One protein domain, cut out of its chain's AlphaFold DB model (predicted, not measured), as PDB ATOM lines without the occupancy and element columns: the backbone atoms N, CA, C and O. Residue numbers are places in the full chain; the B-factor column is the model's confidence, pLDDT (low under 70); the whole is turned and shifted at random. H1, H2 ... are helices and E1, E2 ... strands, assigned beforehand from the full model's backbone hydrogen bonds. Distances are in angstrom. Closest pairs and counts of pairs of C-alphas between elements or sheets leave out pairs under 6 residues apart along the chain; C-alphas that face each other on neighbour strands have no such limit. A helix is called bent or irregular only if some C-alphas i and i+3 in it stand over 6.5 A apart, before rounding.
ATOM      1  N   SER A 163     243.300 266.037 177.614       45.62
ATOM      2  CA  SER A 163     243.433 265.088 178.735       45.62
ATOM      3  C   SER A 163     244.331 263.862 178.464       45.62
ATOM      4  O   SER A 163     245.119 263.428 179.314       45.62
ATOM      5  N   THR A 164     244.260 263.299 177.256       49.88
ATOM      6  CA  THR A 164     245.043 262.130 176.822       49.88
ATOM      7  C   THR A 164     246.467 262.513 176.443       49.88
ATOM      8  O   THR A 164     247.384 261.696 176.491       49.88
ATOM      9  N   SER A 165     246.647 263.785 176.109       67.88
ATOM     10  CA  SER A 165     247.857 264.363 175.546       67.88
ATOM     11  C   SER A 165     248.748 265.036 176.605       67.88
ATOM     12  O   SER A 165     249.835 265.527 176.305       67.88
ATOM     13  N   ILE A 166     248.292 265.007 177.858       72.06
ATOM     14  CA  ILE A 166     248.959 265.546 179.035       72.06
ATOM     15  C   ILE A 166     249.282 264.403 180.007       72.06
ATOM     16  O   ILE A 166     248.454 263.529 180.281       72.06
ATOM     17  N   SER A 167     250.481 264.453 180.581       81.75
ATOM     18  CA  SER A 167     250.846 263.732 181.801       81.75
ATOM     19  C   SER A 167     250.918 264.725 182.960       81.75
ATOM     20  O   SER A 167     251.314 265.873 182.767       81.75
ATOM     21  N   CYS A 168     250.548 264.308 184.163       83.00
ATOM     22  CA  CYS A 168     250.698 265.128 185.357       83.00
ATOM     23  C   CYS A 168     251.267 264.305 186.510       83.00
ATOM     24  O   CYS A 168     251.145 263.082 186.531       83.00
ATOM     25  N   MET A 169     251.923 264.996 187.436       85.19
ATOM     26  CA  MET A 169     252.470 264.423 188.660       85.19
ATOM     27  C   MET A 169     252.393 265.443 189.803       85.19
ATOM     28  O   MET A 169     252.476 266.652 189.541       85.19
ATOM     29  N   PRO A 170     252.283 264.989 191.060       86.25
ATOM     30  CA  PRO A 170     252.415 265.858 192.215       86.25
ATOM     31  C   PRO A 170     253.821 266.447 192.289       86.25
ATOM     32  O   PRO A 170     254.793 265.814 191.868       86.25
ATOM     33  N   ALA A 171     253.933 267.655 192.827       87.06
ATOM     34  CA  ALA A 171     255.204 268.324 193.048       87.06
ATOM     35  C   ALA A 171     255.227 268.960 194.437       87.06
ATOM     36  O   ALA A 171     254.248 269.577 194.846       87.06
ATOM     37  N   LEU A 172     256.366 268.855 195.117       87.62
ATOM     38  CA  LEU A 172     256.546 269.352 196.474       87.62
ATOM     39  C   LEU A 172     257.665 270.388 196.521       87.62
ATOM     40  O   LEU A 172     258.753 270.150 195.992       87.62
ATOM     41  N   TYR A 173     257.408 271.508 197.192       89.62
ATOM     42  CA  TYR A 173     258.373 272.593 197.359       89.62
ATOM     43  C   TYR A 173     258.554 272.925 198.830       89.62
ATOM     44  O   TYR A 173     257.586 273.045 199.577       89.62
ATOM     45  N   ARG A 174     259.806 273.091 199.247       89.62
ATOM     46  CA  ARG A 174     260.175 273.385 200.630       89.62
ATOM     47  C   ARG A 174     260.410 274.879 200.830       89.62
ATOM     48  O   ARG A 174     261.257 275.464 200.165       89.62
ATOM     49  N   ILE A 175     259.760 275.456 201.833       88.62
ATOM     50  CA  ILE A 175     260.018 276.810 202.327       88.62
ATOM     51  C   ILE A 175     260.827 276.706 203.632       88.62
ATOM     52  O   ILE A 175     260.336 276.144 204.617       88.62
ATOM     53  N   PRO A 176     262.065 277.234 203.670       85.00
ATOM     54  CA  PRO A 176     262.907 277.179 204.861       85.00
ATOM     55  C   PRO A 176     262.297 277.906 206.065       85.00
ATOM     56  O   PRO A 176     261.638 278.940 205.918       85.00
ATOM     57  N   ALA A 177     262.598 277.410 207.266       83.00
ATOM     58  CA  ALA A 177     262.185 278.040 208.515       83.00
ATOM     59  C   ALA A 177     262.707 279.484 208.617       83.00
ATOM     60  O   ALA A 177     263.850 279.775 208.258       83.00
ATOM     61  N   GLY A 178     261.863 280.388 209.118       79.94
ATOM     62  CA  GLY A 178     262.177 281.817 209.235       79.94
ATOM     63  C   GLY A 178     261.945 282.637 207.961       79.94
ATOM     64  O   GLY A 178     262.138 283.851 207.989       79.94
ATOM     65  N   SER A 179     261.502 282.012 206.864       83.50
ATOM     66  CA  SER A 179     261.029 282.746 205.685       83.50
ATOM     67  C   SER A 179     259.792 283.575 206.041       83.50
ATOM     68  O   SER A 179     258.905 283.107 206.756       83.50
ATOM     69  N   ILE A 180     259.707 284.808 205.535       78.56
ATOM     70  CA  ILE A 180     258.500 285.628 205.683       78.56
ATOM     71  C   ILE A 180     257.476 285.111 204.676       78.56
ATOM     72  O   ILE A 180     257.601 285.347 203.473       78.56
ATOM     73  N   ILE A 181     256.470 284.397 205.171       75.75
ATOM     74  CA  ILE A 181     255.408 283.840 204.338       75.75
ATOM     75  C   ILE A 181     254.254 284.829 204.290       75.75
ATOM     76  O   ILE A 181     253.669 285.178 205.314       75.75
ATOM     77  N   LYS A 182     253.930 285.268 203.077       77.50
ATOM     78  CA  LYS A 182     252.711 286.013 202.782       77.50
ATOM     79  C   LYS A 182     251.911 285.242 201.731       77.50
ATOM     80  O   LYS A 182     252.540 284.781 200.774       77.50
ATOM     81  N   PRO A 183     250.582 285.090 201.879       70.44
ATOM     82  CA  PRO A 183     249.748 284.356 200.925       70.44
ATOM     83  C   PRO A 183     249.955 284.792 199.467       70.44
ATOM     84  O   PRO A 183     250.035 283.955 198.572       70.44
ATOM     85  N   GLU A 184     250.130 286.093 199.236       73.62
ATOM     86  CA  GLU A 184     250.351 286.684 197.915       73.62
ATOM     87  C   GLU A 184     251.680 286.289 197.242       73.62
ATOM     88  O   GLU A 184     251.783 286.366 196.020       73.62
ATOM     89  N   ASN A 185     252.672 285.820 198.006       79.44
ATOM     90  CA  ASN A 185     254.021 285.524 197.509       79.44
ATOM     91  C   ASN A 185     254.337 284.022 197.470       79.44
ATOM     92  O   ASN A 185     255.468 283.633 197.181       79.44
ATOM     93  N   LEU A 186     253.369 283.148 197.764       79.50
ATOM     94  CA  LEU A 186     253.614 281.701 197.818       79.50
ATOM     95  C   LEU A 186     254.127 281.131 196.487       79.50
ATOM     96  O   LEU A 186     254.915 280.190 196.469       79.50
ATOM     97  N   THR A 187     253.725 281.731 195.370       79.69
ATOM     98  CA  THR A 187     254.128 281.314 194.021       79.69
ATOM     99  C   THR A 187     255.624 281.509 193.761       79.69
ATOM    100  O   THR A 187     256.204 280.771 192.968       79.69
ATOM    101  N   GLU A 188     256.289 282.425 194.476       83.94
ATOM    102  CA  GLU A 188     257.736 282.660 194.364       83.94
ATOM    103  C   GLU A 188     258.573 281.459 194.821       83.94
ATOM    104  O   GLU A 188     259.735 281.336 194.425       83.94
ATOM    105  N   TYR A 189     257.981 280.572 195.625       86.25
ATOM    106  CA  TYR A 189     258.614 279.359 196.137       86.25
ATOM    107  C   TYR A 189     258.370 278.132 195.243       86.25
ATOM    108  O   TYR A 189     258.965 277.083 195.480       86.25
ATOM    109  N   LEU A 190     257.570 278.247 194.173       85.06
ATOM    110  CA  LEU A 190     257.358 277.187 193.172       85.06
ATOM    111  C   LEU A 190     258.501 277.120 192.144       85.06
ATOM    112  O   LEU A 190     258.281 276.935 190.945       85.06
ATOM    113  N   LYS A 191     259.741 277.307 192.601       84.75
ATOM    114  CA  LYS A 191     260.932 277.301 191.748       84.75
ATOM    115  C   LYS A 191     261.724 276.001 191.901       84.75
ATOM    116  O   LYS A 191     261.671 275.378 192.966       84.75
ATOM    117  N   PRO A 192     262.482 275.582 190.868       83.06
ATOM    118  CA  PRO A 192     263.224 274.324 190.895       83.06
ATOM    119  C   PRO A 192     264.184 274.170 192.081       83.06
ATOM    120  O   PRO A 192     264.361 273.055 192.557       83.06
ATOM    121  N   GLU A 193     264.779 275.253 192.589       87.31
ATOM    122  CA  GLU A 193     265.696 275.211 193.737       87.31
ATOM    123  C   GLU A 193     265.035 274.784 195.058       87.31
ATOM    124  O   GLU A 193     265.725 274.310 195.960       87.31
ATOM    125  N   TYR A 194     263.712 274.925 195.169       87.25
ATOM    126  CA  TYR A 194     262.939 274.512 196.341       87.25
ATOM    127  C   TYR A 194     262.282 273.141 196.165       87.25
ATOM    128  O   TYR A 194     261.706 272.621 197.122       87.25
ATOM    129  N   ALA A 195     262.347 272.558 194.962       87.19
ATOM    130  CA  ALA A 195     261.719 271.280 194.664       87.19
ATOM    131  C   ALA A 195     262.390 270.146 195.452       87.19
ATOM    132  O   ALA A 195     263.616 270.018 195.477       87.19
ATOM    133  N   VAL A 196     261.577 269.300 196.078       85.75
ATOM    134  CA  VAL A 196     262.039 268.160 196.878       85.75
ATOM    135  C   VAL A 196     261.287 266.888 196.492       85.75
ATOM    136  O   VAL A 196     260.153 266.939 196.019       85.75
ATOM    137  N   ASP A 197     261.930 265.731 196.671       81.56
ATOM    138  CA  ASP A 197     261.289 264.434 196.432       81.56
ATOM    139  C   ASP A 197     260.358 264.091 197.605       81.56
ATOM    140  O   ASP A 197     260.853 263.861 198.716       81.56
ATOM    141  N   PRO A 198     259.032 264.004 197.395       72.88
ATOM    142  CA  PRO A 198     258.079 263.773 198.476       72.88
ATOM    143  C   PRO A 198     258.366 262.482 199.260       72.88
ATOM    144  O   PRO A 198     258.271 262.481 200.487       72.88
ATOM    145  N   LYS A 199     258.849 261.415 198.608       69.75
ATOM    146  CA  LYS A 199     259.094 260.121 199.274       69.75
ATOM    147  C   LYS A 199     260.317 260.114 200.194       69.75
ATOM    148  O   LYS A 199     260.412 259.254 201.063       69.75
ATOM    149  N   ASN A 200     261.244 261.050 200.003       66.38
ATOM    150  CA  ASN A 200     262.538 261.085 200.690       66.38
ATOM    151  C   ASN A 200     262.777 262.396 201.454       66.38
ATOM    152  O   ASN A 200     263.889 262.660 201.920       66.38
ATOM    153  N   THR A 201     261.755 263.246 201.579       72.19
ATOM    154  CA  THR A 201     261.903 264.556 202.215       72.19
ATOM    155  C   THR A 201     261.978 264.415 203.733       72.19
ATOM    156  O   THR A 201     260.997 264.108 204.401       72.19
ATOM    157  N   THR A 202     263.150 264.706 204.303       72.44
ATOM    158  CA  THR A 202     263.277 264.916 205.751       72.44
ATOM    159  C   THR A 202     262.736 266.296 206.098       72.44
ATOM    160  O   THR A 202     263.381 267.307 205.807       72.44
ATOM    161  N   VAL A 203     261.561 266.343 206.718       73.69
ATOM    162  CA  VAL A 203     260.984 267.614 207.153       73.69
ATOM    163  C   VAL A 203     261.573 268.094 208.470       73.69
ATOM    164  O   VAL A 203     262.012 267.297 209.301       73.69
ATOM    165  N   LYS A 204     261.563 269.412 208.676       73.94
ATOM    166  CA  LYS A 204     261.994 270.033 209.929       73.94
ATOM    167  C   LYS A 204     260.859 270.858 210.533       73.94
ATOM    168  O   LYS A 204     260.067 271.424 209.781       73.94
ATOM    169  N   PRO A 205     260.801 270.974 211.867       76.75
ATOM    170  CA  PRO A 205     259.851 271.866 212.516       76.75
ATOM    171  C   PRO A 205     260.062 273.320 212.100       76.75
ATOM    172  O   PRO A 205     261.201 273.760 211.923       76.75
ATOM    173  N   GLY A 206     258.966 274.063 211.986       77.75
ATOM    174  CA  GLY A 206     258.934 275.455 211.546       77.75
ATOM    175  C   GLY A 206     259.130 275.645 210.040       77.75
ATOM    176  O   GLY A 206     259.228 276.785 209.591       77.75
ATOM    177  N   GLU A 207     259.220 274.562 209.260       84.81
ATOM    178  CA  GLU A 207     259.251 274.623 207.797       84.81
ATOM    179  C   GLU A 207     257.860 274.435 207.204       84.81
ATOM    180  O   GLU A 207     257.020 273.711 207.750       84.81
ATOM    181  N   PHE A 208     257.661 275.065 206.049       85.81
ATOM    182  CA  PHE A 208     256.427 274.974 205.287       85.81
ATOM    183  C   PHE A 208     256.682 274.234 203.981       85.81
ATOM    184  O   PHE A 208     257.766 274.312 203.400       85.81
ATOM    185  N   TYR A 209     255.663 273.529 203.513       86.38
ATOM    186  CA  TYR A 209     255.714 272.743 202.294       86.38
ATOM    187  C   TYR A 209     254.545 273.116 201.398       86.38
ATOM    188  O   TYR A 209     253.394 273.075 201.833       86.38
ATOM    189  N   LEU A 210     254.850 273.501 200.161       87.25
ATOM    190  CA  LEU A 210     253.851 273.783 199.140       87.25
ATOM    191  C   LEU A 210     253.639 272.551 198.283       87.25
ATOM    192  O   LEU A 210     254.578 272.033 197.677       87.25
ATOM    193  N   HIS A 211     252.385 272.143 198.193       84.69
ATOM    194  CA  HIS A 211     251.950 271.073 197.315       84.69
ATOM    195  C   HIS A 211     251.453 271.691 196.018       84.69
ATOM    196  O   HIS A 211     250.562 272.539 196.027       84.69
ATOM    197  N   GLY A 212     252.037 271.288 194.901       85.88
ATOM    198  CA  GLY A 212     251.692 271.766 193.572       85.88
ATOM    199  C   GLY A 212     251.495 270.619 192.593       85.88
ATOM    200  O   GLY A 212     251.619 269.441 192.924       85.88
ATOM    201  N   MET A 213     251.212 270.980 191.346       85.81
ATOM    202  CA  MET A 213     251.053 270.024 190.259       85.81
ATOM    203  C   MET A 213     251.976 270.384 189.105       85.81
ATOM    204  O   MET A 213     251.975 271.513 188.606       85.81
ATOM    205  N   LYS A 214     252.754 269.398 188.661       86.94
ATOM    206  CA  LYS A 214     253.566 269.492 187.454       86.94
ATOM    207  C   LYS A 214     252.825 268.833 186.303       86.94
ATOM    208  O   LYS A 214     252.463 267.661 186.373       86.94
ATOM    209  N   ILE A 215     252.645 269.584 185.227       84.19
ATOM    210  CA  ILE A 215     251.990 269.154 183.997       84.19
ATOM    211  C   ILE A 215     253.044 269.035 182.904       84.19
ATOM    212  O   ILE A 215     253.878 269.917 182.739       84.19
ATOM    213  N   THR A 216     253.010 267.945 182.147       83.25
ATOM    214  CA  THR A 216     253.899 267.679 181.015       83.25
ATOM    215  C   THR A 216     253.075 267.474 179.758       83.25
ATOM    216  O   THR A 216     252.162 266.648 179.736       83.25
ATOM    217  N   ASN A 217     253.411 268.204 178.699       78.50
ATOM    218  CA  ASN A 217     252.787 268.013 177.399       78.50
ATOM    219  C   ASN A 217     253.427 266.807 176.700       78.50
ATOM    220  O   ASN A 217     254.558 266.879 176.217       78.50
ATOM    221  N   THR A 218     252.691 265.701 176.638       76.12
ATOM    222  CA  THR A 218     253.088 264.463 175.950       76.12
ATOM    223  C   THR A 218     252.481 264.353 174.549       76.12
ATOM    224  O   THR A 218     252.569 263.308 173.907       76.12
ATOM    225  N   SER A 219     251.822 265.409 174.077       68.31
ATOM    226  CA  SER A 219     251.184 265.457 172.769       68.31
ATOM    227  C   SER A 219     252.195 265.738 171.654       68.31
ATOM    228  O   SER A 219     253.373 265.989 171.893       68.31
ATOM    229  N   ARG A 220     251.724 265.723 170.404       69.19
ATOM    230  CA  ARG A 220     252.531 266.101 169.232       69.19
ATOM    231  C   ARG A 220     252.473 267.599 168.915       69.19
ATOM    232  O   ARG A 220     253.110 268.027 167.960       69.19
ATOM    233  N   GLN A 221     251.680 268.375 169.654       61.25
ATOM    234  CA  GLN A 221     251.430 269.791 169.384       61.25
ATOM    235  C   GLN A 221     251.566 270.628 170.659       61.25
ATOM    236  O   GLN A 221     251.541 270.122 171.776       61.25
ATOM    237  N   GLN A 222     251.764 271.935 170.519       66.44
ATOM    238  CA  GLN A 222     251.739 272.814 171.683       66.44
ATOM    239  C   GLN A 222     250.338 272.811 172.296       66.44
ATOM    240  O   GLN A 222     249.344 272.917 171.581       66.44
ATOM    241  N   ILE A 223     250.271 272.720 173.621       67.69
ATOM    242  CA  ILE A 223     249.020 272.862 174.357       67.69
ATOM    243  C   ILE A 223     248.965 274.295 174.853       67.69
ATOM    244  O   ILE A 223     249.865 274.732 175.564       67.69
ATOM    245  N   SER A 224     247.916 275.017 174.481       65.12
ATOM    246  CA  SER A 224     247.593 276.314 175.062       65.12
ATOM    247  C   SER A 224     246.155 276.266 175.534       65.12
ATOM    248  O   SER A 224     245.268 275.872 174.777       65.12
ATOM    249  N   THR A 225     245.928 276.627 176.787       61.34
ATOM    250  CA  THR A 225     244.603 276.558 177.395       61.34
ATOM    251  C   THR A 225     243.998 277.947 177.409       61.34
ATOM    252  O   THR A 225     244.546 278.843 178.030       61.34
ATOM    253  N   ALA A 226     242.874 278.163 176.720       49.59
ATOM    254  CA  ALA A 226     242.122 279.398 176.926       49.59
ATOM    255  C   ALA A 226     241.593 279.446 178.380       49.59
ATOM    256  O   ALA A 226     241.463 278.410 179.028       49.59
ATOM    257  N   TRP A 227     241.379 280.656 178.895       47.44
ATOM    258  CA  TRP A 227     240.760 281.017 180.181       47.44
ATOM    259  C   TRP A 227     240.143 279.872 181.005       47.44
ATOM    260  O   TRP A 227     239.215 279.222 180.538       47.44
ATOM    261  N   SER A 228     240.620 279.686 182.244       53.84
ATOM    262  CA  SER A 228     240.010 278.901 183.338       53.84
ATOM    263  C   SER A 228     239.359 277.558 182.971       53.84
ATOM    264  O   SER A 228     238.496 277.105 183.707       53.84
ATOM    265  N   HIS A 229     239.726 276.899 181.867       61.16
ATOM    266  CA  HIS A 229     239.111 275.626 181.464       61.16
ATOM    267  C   HIS A 229     239.480 274.471 182.392       61.16
ATOM    268  O   HIS A 229     238.776 273.463 182.448       61.16
ATOM    269  N   PHE A 230     240.574 274.631 183.129       69.81
ATOM    270  CA  PHE A 230     241.091 273.622 184.023       69.81
ATOM    271  C   PHE A 230     241.028 274.105 185.458       69.81
ATOM    272  O   PHE A 230     241.316 275.259 185.775       69.81
ATOM    273  N   GLN A 231     240.696 273.171 186.325       77.81
ATOM    274  CA  GLN A 231     240.725 273.336 187.757       77.81
ATOM    275  C   GLN A 231     241.646 272.258 188.309       77.81
ATOM    276  O   GLN A 231     241.549 271.088 187.944       77.81
ATOM    277  N   MET A 232     242.582 272.647 189.159       82.56
ATOM    278  CA  MET A 232     243.329 271.684 189.948       82.56
ATOM    279  C   MET A 232     242.484 271.339 191.161       82.56
ATOM    280  O   MET A 232     241.966 272.253 191.804       82.56
ATOM    281  N   SER A 233     242.376 270.060 191.500       83.75
ATOM    282  CA  SER A 233     241.836 269.668 192.793       83.75
ATOM    283  C   SER A 233     242.840 268.861 193.583       83.75
ATOM    284  O   SER A 233     243.474 267.951 193.051       83.75
ATOM    285  N   GLY A 234     242.941 269.180 194.860       83.00
ATOM    286  CA  GLY A 234     243.597 268.344 195.841       83.00
ATOM    287  C   GLY A 234     242.556 267.809 196.809       83.00
ATOM    288  O   GLY A 234     241.693 268.578 197.237       83.00
ATOM    289  N   SER A 235     242.682 266.549 197.217       79.88
ATOM    290  CA  SER A 235     241.973 266.009 198.379       79.88
ATOM    291  C   SER A 235     242.977 265.426 199.375       79.88
ATOM    292  O   SER A 235     243.845 264.634 198.988       79.88
ATOM    293  N   PRO A 236     242.885 265.775 200.666       71.69
ATOM    294  CA  PRO A 236     243.775 265.214 201.662       71.69
ATOM    295  C   PRO A 236     243.422 263.743 201.883       71.69
ATOM    296  O   PRO A 236     242.279 263.394 202.180       71.69
ATOM    297  N   ILE A 237     244.406 262.858 201.778       70.00
ATOM    298  CA  ILE A 237     244.195 261.437 202.055       70.00
ATOM    299  C   ILE A 237     244.070 261.296 203.572       70.00
ATOM    300  O   ILE A 237     244.719 262.022 204.330       70.00
ATOM    301  N   GLN A 238     243.182 260.423 204.053       58.81
ATOM    302  CA  GLN A 238     243.130 260.105 205.480       58.81
ATOM    303  C   GLN A 238     244.394 259.332 205.866       58.81
ATOM    304  O   GLN A 238     244.421 258.107 205.872       58.81
ATOM    305  N   VAL A 239     245.461 260.074 206.142       55.12
ATOM    306  CA  VAL A 239     246.722 259.570 206.671       55.12
ATOM    307  C   VAL A 239     247.013 260.391 207.915       55.12
ATOM    308  O   VAL A 239     246.998 261.615 207.839       55.12
ATOM    309  N   ASP A 240     247.131 259.695 209.045       54.19
ATOM    310  CA  ASP A 240     247.439 260.138 210.415       54.19
ATOM    311  C   ASP A 240     247.478 261.667 210.670       54.19
ATOM    312  O   ASP A 240     248.468 262.225 211.140       54.19
ATOM    313  N   ARG A 241     246.371 262.377 210.382       51.00
ATOM    314  CA  ARG A 241     246.266 263.847 210.545       51.00
ATOM    315  C   ARG A 241     246.322 264.284 212.014       51.00
ATOM    316  O   ARG A 241     246.279 265.468 212.323       51.00
ATOM    317  N   THR A 242     246.351 263.317 212.924       46.72
ATOM    318  CA  THR A 242     246.161 263.475 214.362       46.72
ATOM    319  C   THR A 242     247.431 263.788 215.144       46.72
ATOM    320  O   THR A 242     247.335 263.997 216.354       46.72
ATOM    321  N   LYS A 243     248.607 263.859 214.511       54.34
ATOM    322  CA  LYS A 243     249.857 264.148 215.226       54.34
ATOM    323  C   LYS A 243     250.721 265.158 214.462       54.34
ATOM    324  O   LYS A 243     251.193 264.892 213.370       54.34
ATOM    325  N   ASP A 244     250.903 266.338 215.053       57.66
ATOM    326  CA  ASP A 244     251.976 267.319 214.796       57.66
ATOM    327  C   ASP A 244     252.118 267.990 213.405       57.66
ATOM    328  O   ASP A 244     253.002 268.839 213.227       57.66
ATOM    329  N   ILE A 245     251.218 267.725 212.454       63.62
ATOM    330  CA  ILE A 245     251.120 268.452 211.177       63.62
ATOM    331  C   ILE A 245     249.950 269.436 211.234       63.62
ATOM    332  O   ILE A 245     248.805 269.031 211.422       63.62
ATOM    333  N   GLN A 246     250.227 270.727 211.041       67.38
ATOM    334  CA  GLN A 246     249.184 271.733 210.875       67.38
ATOM    335  C   GLN A 246     249.097 272.101 209.395       67.38
ATOM    336  O   GLN A 246     249.956 272.789 208.848       67.38
ATOM    337  N   THR A 247     248.049 271.638 208.722       62.97
ATOM    338  CA  THR A 247     247.764 272.091 207.358       62.97
ATOM    339  C   THR A 247     247.142 273.481 207.443       62.97
ATOM    340  O   THR A 247     246.063 273.648 208.015       62.97
ATOM    341  N   GLN A 248     247.831 274.489 206.910       61.03
ATOM    342  CA  GLN A 248     247.289 275.836 206.790       61.03
ATOM    343  C   GLN A 248     246.779 276.044 205.365       61.03
ATOM    344  O   GLN A 248     247.531 276.005 204.397       61.03
ATOM    345  N   TYR A 249     245.490 276.327 205.225       61.81
ATOM    346  CA  TYR A 249     244.907 276.714 203.945       61.81
ATOM    347  C   TYR A 249     245.159 278.207 203.716       61.81
ATOM    348  O   TYR A 249     244.307 279.038 204.011       61.81
ATOM    349  N   THR A 250     246.355 278.579 203.259       51.94
ATOM    350  CA  THR A 250     246.627 279.966 202.852       51.94
ATOM    351  C   THR A 250     246.224 280.133 201.395       51.94
ATOM    352  O   THR A 250     246.842 279.584 200.487       51.94
ATOM    353  N   TRP A 251     245.106 280.826 201.183       56.97
ATOM    354  CA  TRP A 251     244.458 280.927 199.881       56.97
ATOM    355  C   TRP A 251     245.310 281.775 198.936       56.97
ATOM    356  O   TRP A 251     245.453 282.982 199.131       56.97
ATOM    357  N   ALA A 252     245.848 281.154 197.886       54.47
ATOM    358  CA  ALA A 252     246.131 281.895 196.667       54.47
ATOM    359  C   ALA A 252     244.792 282.410 196.102       54.47
ATOM    360  O   ALA A 252     243.757 281.745 196.229       54.47
ATOM    361  N   ASN A 253     244.786 283.610 195.519       56.81
ATOM    362  CA  ASN A 253     243.567 284.236 195.002       56.81
ATOM    363  C   ASN A 253     242.807 283.287 194.052       56.81
ATOM    364  O   ASN A 253     243.343 282.873 193.028       56.81
ATOM    365  N   GLY A 254     241.544 282.990 194.374       66.81
ATOM    366  CA  GLY A 254     240.624 282.260 193.494       66.81
ATOM    367  C   GLY A 254     240.417 280.774 193.798       66.81
ATOM    368  O   GLY A 254     239.564 280.174 193.148       66.81
ATOM    369  N   CYS A 255     241.120 280.179 194.767       76.19
ATOM    370  CA  CYS A 255     240.835 278.803 195.187       76.19
ATOM    371  C   CYS A 255     239.579 278.713 196.081       76.19
ATOM    372  O   CYS A 255     239.320 279.604 196.891       76.19
ATOM    373  N   THR A 256     238.821 277.622 195.972       78.12
ATOM    374  CA  THR A 256     237.654 277.299 196.811       78.12
ATOM    375  C   THR A 256     237.851 275.969 197.539       78.12
ATOM    376  O   THR A 256     238.670 275.147 197.133       78.12
ATOM    377  N   ILE A 257     237.121 275.756 198.637       77.62
ATOM    378  CA  ILE A 257     237.162 274.520 199.432       77.62
ATOM    379  C   ILE A 257     235.736 274.003 199.589       77.62
ATOM    380  O   ILE A 257     234.825 274.792 199.855       77.62
ATOM    381  N   ASP A 258     235.537 272.700 199.408       77.81
ATOM    382  CA  ASP A 258     234.245 272.057 199.641       77.81
ATOM    383  C   ASP A 258     234.110 271.480 201.063       77.81
ATOM    384  O   ASP A 258     234.992 271.597 201.913       77.81
ATOM    385  N   SER A 259     232.978 270.833 201.342       73.81
ATOM    386  CA  SER A 259     232.699 270.207 202.640       73.81
ATOM    387  C   SER A 259     233.549 268.968 202.954       73.81
ATOM    388  O   SER A 259     233.459 268.446 204.063       73.81
ATOM    389  N   SER A 260     234.343 268.480 201.998       70.81
ATOM    390  CA  SER A 260     235.230 267.320 202.132       70.81
ATOM    391  C   SER A 260     236.702 267.699 202.340       70.81
ATOM    392  O   SER A 260     237.573 266.832 202.272       70.81
ATOM    393  N   ASP A 261     236.983 268.985 202.586       71.56
ATOM    394  CA  ASP A 261     238.328 269.579 202.585       71.56
ATOM    395  C   ASP A 261     239.048 269.461 201.226       71.56
ATOM    396  O   ASP A 261     240.279 269.567 201.149       71.56
ATOM    397  N   THR A 262     238.307 269.234 200.136       77.88
ATOM    398  CA  THR A 262     238.879 269.238 198.788       77.88
ATOM    399  C   THR A 262     239.063 270.683 198.352       77.88
ATOM    400  O   THR A 262     238.124 271.480 198.377       77.88
ATOM    401  N   ILE A 263     240.289 271.020 197.960       78.88
ATOM    402  CA  ILE A 263     240.644 272.354 197.482       78.88
ATOM    403  C   ILE A 263     240.593 272.344 195.974       78.88
ATOM    404  O   ILE A 263     241.142 271.447 195.338       78.88
ATOM    405  N   PHE A 264     239.996 273.382 195.418       80.75
ATOM    406  CA  PHE A 264     239.876 273.596 193.999       80.75
ATOM    407  C   PHE A 264     240.508 274.928 193.625       80.75
ATOM    408  O   PHE A 264     240.063 275.974 194.080       80.75
ATOM    409  N   CYS A 265     241.522 274.905 192.770       80.44
ATOM    410  CA  CYS A 265     242.209 276.106 192.311       80.44
ATOM    411  C   CYS A 265     242.051 276.248 190.792       80.44
ATOM    412  O   CYS A 265     242.390 275.311 190.061       80.44
ATOM    413  N   PRO A 266     241.531 277.379 190.282       76.75
ATOM    414  CA  PRO A 266     241.455 277.617 188.849       76.75
ATOM    415  C   PRO A 266     242.871 277.715 188.278       76.75
ATOM    416  O   PRO A 266     243.685 278.512 188.735       76.75
ATOM    417  N   ALA A 267     243.177 276.920 187.257       72.06
ATOM    418  CA  ALA A 267     244.455 277.045 186.576       72.06
ATOM    419  C   ALA A 267     244.408 278.263 185.642       72.06
ATOM    420  O   ALA A 267     243.551 278.353 184.756       72.06
ATOM    421  N   GLU A 268     245.334 279.203 185.832       66.38
ATOM    422  CA  GLU A 268     245.542 280.297 184.884       66.38
ATOM    423  C   GLU A 268     245.953 279.765 183.503       66.38
ATOM    424  O   GLU A 268     246.404 278.626 183.360       66.38
ATOM    425  N   HIS A 269     245.803 280.602 182.472       65.81
ATOM    426  CA  HIS A 269     246.202 280.274 181.103       65.81
ATOM    427  C   HIS A 269     247.656 279.787 181.076       65.81
ATOM    428  O   HIS A 269     248.581 280.543 181.381       65.81
ATOM    429  N   PHE A 270     247.870 278.552 180.632       68.50
ATOM    430  CA  PHE A 270     249.204 277.994 180.467       68.50
ATOM    431  C   PHE A 270     249.435 277.562 179.026       68.50
ATOM    432  O   PHE A 270     248.533 277.105 178.323       68.50
ATOM    433  N   SER A 271     250.684 277.713 178.592       69.31
ATOM    434  CA  SER A 271     251.138 277.245 177.291       69.31
ATOM    435  C   SER A 271     252.347 276.346 177.478       69.31
ATOM    436  O   SER A 271     253.366 276.774 178.017       69.31
ATOM    437  N   ILE A 272     252.219 275.087 177.070       73.44
ATOM    438  CA  ILE A 272     253.234 274.058 177.274       73.44
ATOM    439  C   ILE A 272     253.673 273.563 175.896       73.44
ATOM    440  O   ILE A 272     252.887 272.909 175.199       73.44
ATOM    441  N   PRO A 273     254.913 273.856 175.469       73.25
ATOM    442  CA  PRO A 273     255.478 273.277 174.257       73.25
ATOM    443  C   PRO A 273     255.542 271.746 174.328       73.25
ATOM    444  O   PRO A 273     255.527 271.155 175.407       73.25
ATOM    445  N   VAL A 274     255.639 271.094 173.169       73.62
ATOM    446  CA  VAL A 274     255.758 269.630 173.076       73.62
ATOM    447  C   VAL A 274     256.953 269.126 173.885       73.62
ATOM    448  O   VAL A 274     258.064 269.635 173.738       73.62
ATOM    449  N   GLY A 275     256.727 268.120 174.731       73.25
ATOM    450  CA  GLY A 275     257.762 267.487 175.551       73.25
ATOM    451  C   GLY A 275     258.246 268.324 176.736       73.25
ATOM    452  O   GLY A 275     259.130 267.877 177.462       73.25
ATOM    453  N   GLN A 276     257.693 269.519 176.947       80.00
ATOM    454  CA  GLN A 276     258.041 270.370 178.080       80.00
ATOM    455  C   GLN A 276     257.100 270.139 179.261       80.00
ATOM    456  O   GLN A 276     255.967 269.667 179.110       80.00
ATOM    457  N   SER A 277     257.582 270.508 180.446       81.81
ATOM    458  CA  SER A 277     256.795 270.511 181.670       81.81
ATOM    459  C   SER A 277     256.674 271.917 182.240       81.81
ATOM    460  O   SER A 277     257.619 272.699 182.177       81.81
ATOM    461  N   VAL A 278     255.539 272.198 182.866       82.19
ATOM    462  CA  VAL A 278     255.295 273.414 183.640       82.19
ATOM    463  C   VAL A 278     254.749 273.039 185.011       82.19
ATOM    464  O   VAL A 278     254.055 272.033 185.167       82.19
ATOM    465  N   VAL A 279     255.072 273.847 186.010       83.19
ATOM    466  CA  VAL A 279     254.430 273.798 187.322       83.19
ATOM    467  C   VAL A 279     253.339 274.847 187.291       83.19
ATOM    468  O   VAL A 279     253.592 275.973 186.867       83.19
ATOM    469  N   LEU A 280     252.124 274.486 187.683       79.62
ATOM    470  CA  LEU A 280     251.063 275.481 187.742       79.62
ATOM    471  C   LEU A 280     251.372 276.494 188.847       79.62
ATOM    472  O   LEU A 280     251.757 276.118 189.951       79.62
ATOM    473  N   ASN A 281     251.199 277.779 188.538       73.00
ATOM    474  CA  ASN A 281     251.597 278.903 189.390       73.00
ATOM    475  C   ASN A 281     250.679 279.103 190.609       73.00
ATOM    476  O   ASN A 281     250.552 280.218 191.098       73.00
ATOM    477  N   GLN A 282     250.012 278.060 191.092       77.88
ATOM    478  CA  GLN A 282     249.178 278.119 192.284       77.88
ATOM    479  C   GLN A 282     249.455 276.879 193.140       77.88
ATOM    480  O   GLN A 282     249.375 275.759 192.632       77.88
ATOM    481  N   PRO A 283     249.820 277.038 194.422       77.94
ATOM    482  CA  PRO A 283     249.884 275.902 195.325       77.94
ATOM    483  C   PRO A 283     248.465 275.418 195.645       77.94
ATOM    484  O   PRO A 283     247.541 276.215 195.788       77.94
ATOM    485  N   LEU A 284     248.306 274.106 195.779       78.88
ATOM    486  CA  LEU A 284     247.084 273.466 196.260       78.88
ATOM    487  C   LEU A 284     247.011 273.518 197.786       78.88
ATOM    488  O   LEU A 284     245.998 273.929 198.335       78.88
ATOM    489  N   TYR A 285     248.098 273.141 198.464       79.69
ATOM    490  CA  TYR A 285     248.171 273.098 199.926       79.69
ATOM    491  C   TYR A 285     249.437 273.740 200.449       79.69
ATOM    492  O   TYR A 285     250.491 273.662 199.813       79.69
ATOM    493  N   VAL A 286     249.331 274.276 201.664       80.75
ATOM    494  CA  VAL A 286     250.480 274.643 202.481       80.75
ATOM    495  C   VAL A 286     250.450 273.822 203.763       80.75
ATOM    496  O   VAL A 286     249.498 273.865 204.544       80.75
ATOM    497  N   THR A 287     251.508 273.056 203.981       80.25
ATOM    498  CA  THR A 287     251.650 272.203 205.158       80.25
ATOM    499  C   THR A 287     252.738 272.767 206.052       80.25
ATOM    500  O   THR A 287     253.883 272.889 205.620       80.25
ATOM    501  N   GLU A 288     252.394 273.108 207.293       79.94
ATOM    502  CA  GLU A 288     253.353 273.501 208.321       79.94
ATOM    503  C   GLU A 288     253.666 272.310 209.227       79.94
ATOM    504  O   GLU A 288     252.776 271.642 209.766       79.94
ATOM    505  N   ILE A 289     254.958 272.065 209.437       77.88
ATOM    506  CA  ILE A 289     255.418 271.071 210.403       77.88
ATOM    507  C   ILE A 289     255.702 271.790 211.716       77.88
ATOM    508  O   ILE A 289     256.691 272.505 211.840       77.88
ATOM    509  N   THR A 290     254.838 271.615 212.714       72.50
ATOM    510  CA  THR A 290     254.908 272.417 213.951       72.50
ATOM    511  C   THR A 290     255.841 271.823 215.006       72.50
ATOM    512  O   THR A 290     256.390 272.556 215.831       72.50
ATOM    513  N   LYS A 291     256.060 270.502 214.993       66.75
ATOM    514  CA  LYS A 291     256.919 269.801 215.960       66.75
ATOM    515  C   LYS A 291     257.696 268.667 215.305       66.75
ATOM    516  O   LYS A 291     257.274 268.117 214.293       66.75
ATOM    517  N   THR A 292     258.829 268.299 215.910       63.59
ATOM    518  CA  THR A 292     259.494 267.033 215.582       63.59
ATOM    519  C   THR A 292     258.733 265.933 216.308       63.59
ATOM    520  O   THR A 292     258.699 265.973 217.543       63.59
ATOM    521  N   PRO A 293     258.161 264.947 215.607       58.91
ATOM    522  CA  PRO A 293     257.552 263.801 216.264       58.91
ATOM    523  C   PRO A 293     258.662 263.025 216.985       58.91
ATOM    524  O   PRO A 293     259.666 262.676 216.352       58.91
ATOM    525  N   PRO A 294     258.560 262.760 218.296       57.47
ATOM    526  CA  PRO A 294     259.546 261.932 218.970       57.47
ATOM    527  C   PRO A 294     259.401 260.477 218.502       57.47
ATOM    528  O   PRO A 294     258.426 259.817 218.837       57.47
ATOM    529  N   ASN A 295     260.396 259.968 217.768       59.50
ATOM    530  CA  ASN A 295     260.524 258.557 217.365       59.50
ATOM    531  C   ASN A 295     259.373 257.984 216.510       59.50
ATOM    532  O   ASN A 295     259.242 256.764 216.419       59.50
ATOM    533  N   GLU A 296     258.562 258.823 215.864       61.47
ATOM    534  CA  GLU A 296     257.455 258.374 215.011       61.47
ATOM    535  C   GLU A 296     257.696 258.776 213.552       61.47
ATOM    536  O   GLU A 296     258.151 259.884 213.258       61.47
ATOM    537  N   SER A 297     257.391 257.863 212.629       65.06
ATOM    538  CA  SER A 297     257.308 258.177 211.207       65.06
ATOM    539  C   SER A 297     255.910 258.689 210.895       65.06
ATOM    540  O   SER A 297     254.948 257.924 210.970       65.06
ATOM    541  N   ILE A 298     255.793 259.959 210.523       64.69
ATOM    542  CA  ILE A 298     254.518 260.504 210.056       64.69
ATOM    543  C   ILE A 298     254.478 260.405 208.545       64.69
ATOM    544  O   ILE A 298     255.454 260.714 207.860       64.69
ATOM    545  N   THR A 299     253.330 259.978 208.035       67.50
ATOM    546  CA  THR A 299     253.039 260.019 206.611       67.50
ATOM    547  C   THR A 299     251.885 260.986 206.390       67.50
ATOM    548  O   THR A 299     250.821 260.808 206.972       67.50
ATOM    549  N   SER A 300     252.100 262.008 205.569       71.44
ATOM    550  CA  SER A 300     251.042 262.891 205.070       71.44
ATOM    551  C   SER A 300     250.874 262.655 203.578       71.44
ATOM    552  O   SER A 300     251.845 262.310 202.900       71.44
ATOM    553  N   GLY A 301     249.662 262.823 203.054       73.50
ATOM    554  CA  GLY A 301     249.438 262.626 201.632       73.50
ATOM    555  C   GLY A 301     248.232 263.347 201.070       73.50
ATOM    556  O   GLY A 301     247.231 263.575 201.751       73.50
ATOM    557  N   TYR A 302     248.340 263.662 199.785       77.88
ATOM    558  CA  TYR A 302     247.326 264.371 199.021       77.88
ATOM    559  C   TYR A 302     247.119 263.671 197.687       77.88
ATOM    560  O   TYR A 302     248.078 263.314 196.999       77.88
ATOM    561  N   HIS A 303     245.859 263.470 197.325       80.94
ATOM    562  CA  HIS A 303     245.479 263.020 195.997       80.94
ATOM    563  C   HIS A 303     245.236 264.240 195.122       80.94
ATOM    564  O   HIS A 303     244.508 265.146 195.525       80.94
ATOM    565  N   ILE A 304     245.881 264.290 193.957       84.88
ATOM    566  CA  ILE A 304     245.845 265.454 193.075       84.88
ATOM    567  C   ILE A 304     245.225 265.057 191.741       84.88
ATOM    568  O   ILE A 304     245.601 264.059 191.124       84.88
ATOM    569  N   GLN A 305     244.292 265.876 191.270       82.56
ATOM    570  CA  GLN A 305     243.611 265.689 189.999       82.56
ATOM    571  C   GLN A 305     243.574 266.992 189.202       82.56
ATOM    572  O   GLN A 305     243.532 268.094 189.752       82.56
ATOM    573  N   LEU A 306     243.528 266.847 187.882       77.81
ATOM    574  CA  LEU A 306     243.164 267.904 186.952       77.81
ATOM    575  C   LEU A 306     241.707 267.691 186.532       77.81
ATOM    576  O   LEU A 306     241.351 266.613 186.050       77.81
ATOM    577  N   LYS A 307     240.871 268.711 186.697       75.38
ATOM    578  CA  LYS A 307     239.436 268.699 186.401       75.38
ATOM    579  C   LYS A 307     239.064 269.739 185.354       75.38
ATOM    580  O   LYS A 307     239.774 270.725 185.157       75.38
ATOM    581  N   SER A 308     237.934 269.509 184.694       69.50
ATOM    582  CA  SER A 308     237.273 270.513 183.862       69.50
ATOM    583  C   SER A 308     236.562 271.515 184.757       69.50
ATOM    584  O   SER A 308     235.713 271.125 185.555       69.50
ATOM    585  N   ALA A 309     236.840 272.803 184.582       65.25
ATOM    586  CA  ALA A 309     236.170 273.847 185.352       65.25
ATOM    587  C   ALA A 309     234.672 273.989 185.022       65.25
ATOM    588  O   ALA A 309     233.935 274.614 185.776       65.25
ATOM    589  N   SER A 310     234.211 273.448 183.886       64.62
ATOM    590  CA  SER A 310     232.815 273.568 183.447       64.62
ATOM    591  C   SER A 310     231.917 272.410 183.881       64.62
ATOM    592  O   SER A 310     230.707 272.489 183.685       64.62
ATOM    593  N   SER A 311     232.480 271.302 184.370       60.06
ATOM    594  CA  SER A 311     231.711 270.073 184.605       60.06
ATOM    595  C   SER A 311     232.199 269.211 185.770       60.06
ATOM    596  O   SER A 311     231.726 268.084 185.897       60.06
ATOM    597  N   ASP A 312     233.158 269.683 186.576       60.84
ATOM    598  CA  ASP A 312     233.822 268.950 187.676       60.84
ATOM    599  C   ASP A 312     234.392 267.566 187.296       60.84
ATOM    600  O   ASP A 312     234.878 266.808 188.141       60.84
ATOM    601  N   TYR A 313     234.377 267.231 186.005       67.75
ATOM    602  CA  TYR A 313     234.850 265.968 185.469       67.75
ATOM    603  C   TYR A 313     236.368 265.877 185.605       67.75
ATOM    604  O   TYR A 313     237.090 266.804 185.227       67.75
ATOM    605  N   VAL A 314     236.855 264.740 186.109       69.56
ATOM    606  CA  VAL A 314     238.288 264.451 186.214       69.56
ATOM    607  C   VAL A 314     238.849 264.197 184.823       69.56
ATOM    608  O   VAL A 314     238.623 263.156 184.218       69.56
ATOM    609  N   ILE A 315     239.621 265.166 184.344       70.62
ATOM    610  CA  ILE A 315     240.352 265.120 183.081       70.62
ATOM    611  C   ILE A 315     241.559 264.196 183.232       70.62
ATOM    612  O   ILE A 315     241.845 263.377 182.360       70.62
ATOM    613  N   LYS A 316     242.286 264.320 184.347       76.81
ATOM    614  CA  LYS A 316     243.452 263.487 184.623       76.81
ATOM    615  C   LYS A 316     243.607 263.228 186.109       76.81
ATOM    616  O   LYS A 316     243.589 264.159 186.910       76.81
ATOM    617  N   ASP A 317     243.817 261.965 186.452       81.25
ATOM    618  CA  ASP A 317     244.335 261.591 187.760       81.25
ATOM    619  C   ASP A 317     245.861 261.731 187.738       81.25
ATOM    620  O   ASP A 317     246.539 261.097 186.924       81.25
ATOM    621  N   CYS A 318     246.385 262.608 188.590       80.75
ATOM    622  CA  CYS A 318     247.814 262.884 188.682       80.75
ATOM    623  C   CYS A 318     248.488 262.028 189.750       80.75
ATOM    624  O   CYS A 318     249.712 262.022 189.850       80.75
ATOM    625  N   GLY A 319     247.705 261.261 190.503       81.12
ATOM    626  CA  GLY A 319     248.167 260.368 191.540       81.12
ATOM    627  C   GLY A 319     248.315 261.052 192.890       81.12
ATOM    628  O   GLY A 319     247.765 262.118 193.174       81.12
ATOM    629  N   THR A 320     249.061 260.369 193.747       80.31
ATOM    630  CA  THR A 320     249.167 260.698 195.159       80.31
ATOM    631  C   THR A 320     250.568 261.166 195.499       80.31
ATOM    632  O   THR A 320     251.554 260.476 195.230       80.31
ATOM    633  N   GLU A 321     250.643 262.315 196.154       77.81
ATOM    634  CA  GLU A 321     251.841 262.751 196.850       77.81
ATOM    635  C   GLU A 321     251.854 262.157 198.255       77.81
ATOM    636  O   GLU A 321     250.859 262.262 198.967       77.81
ATOM    637  N   MET A 322     252.972 261.552 198.656       75.00
ATOM    638  CA  MET A 322     253.180 261.077 200.025       75.00
ATOM    639  C   MET A 322     254.466 261.680 200.555       75.00
ATOM    640  O   MET A 322     255.528 261.450 199.983       75.00
ATOM    641  N   MET A 323     254.360 262.408 201.656       73.81
ATOM    642  CA  MET A 323     255.485 262.895 202.429       73.81
ATOM    643  C   MET A 323     255.698 261.965 203.615       73.81
ATOM    644  O   MET A 323     254.791 261.791 204.431       73.81
ATOM    645  N   THR A 324     256.893 261.388 203.730       71.62
ATOM    646  CA  THR A 324     257.260 260.543 204.871       71.62
ATOM    647  C   THR A 324     258.345 261.217 205.694       71.62
ATOM    648  O   THR A 324     259.442 261.484 205.211       71.62
TER     649      THR A 324
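What this domain is: This is residues 163 to 324 of the 369 residues of an uncharacterized protein of Candidatus Collierbacteria bacterium RIFOXYD1_FULL_46_26 (UniProt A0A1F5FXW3). Two twisted sheets lie partly face to face like a flattened, incomplete barrel, the branched sheet E1, E2, E4, E6 and E7 on one side and the sheet E5, E3, E8, E9 on the other. Edge strands E1 and E9 come together along one side, and the short helix H1 packs on the branched sheet, away from the other. The printed part has 162 residues, with elements in the order E1 H1 E2 E3 E4 E5 E6 E7 E8 E9; neighbour strands are antiparallel in both sheets. The class is mostly strand, with under half of the residues in named elements. The whole is compact, with a radius of gyration of the C-alphas of 15.6 A and spans of 50 by 34 by 27 A.

Where its parts are: In the branched sheet, E1 is residues 166 to 175, 28.1 A long, from C-alpha 166 at (248.959, 265.546, 179.035). E2 is residues 208 to 217, 29.0 A long; E4 is 245 to 248, E6 is 277 to 279 and E7 is 285 to 289. In the other sheet, E5 is residues 263 to 266, E3 is 230 to 236, 19.7 A long, E8 is 299 to 308, 29.6 A long, and E9 is 314 to 324, 26.9 A long, ending with C-alpha 324 at (257.260, 260.543, 204.871). H1 is residues 183 to 189 and irregular, C-alphas 184 and 187 being 7.6 A apart.

How they stand to each other: E2 has E1 on one side, with N 171 and O 212 2.9 A apart. On the other side of E2 the pairing is staggered: E7 is beside residues 208 to 211, with N 209 and O 287 2.8 A apart, and E6 beside 213 to 216, with N 215 and O 278 2.8 A apart. E4 is beside E7, with N 246 and O 288 3.0 A apart. H1 is on this sheet at a height of 9.8 A, only just over E2 with 3 C-alphas falling on it, and slantwise at 56 degrees on the local plane. In H1, 0 of 3 O i to N i+4 pairs are within hydrogen-bond range, and 2 of 4 O i to N i+3 pairs. E1 and E9 have 12 pairs of C-alphas within 8 A, the closest being Met 169 and Cys 318 at 4.9 A. E8 and E9 form a hairpin, with N 300 and O 323 2.9 A apart. E3 and E8 have N 233 and O 305 2.9 A apart; E5 and E3 have N 232 and O 265 2.8 A apart. E1 and E5 are apart.

The domain as a whole: The C-alphas farthest apart, those of Gln 221 and Pro 294, are 50.9 A apart. The printed part has no cut. The links H1 to E2, E2 to E3 and E4 to E5 are long. The mean pLDDT of the printed part is 73.5; 54 residues are under 70, among them 219 to 230 and 238 to 254.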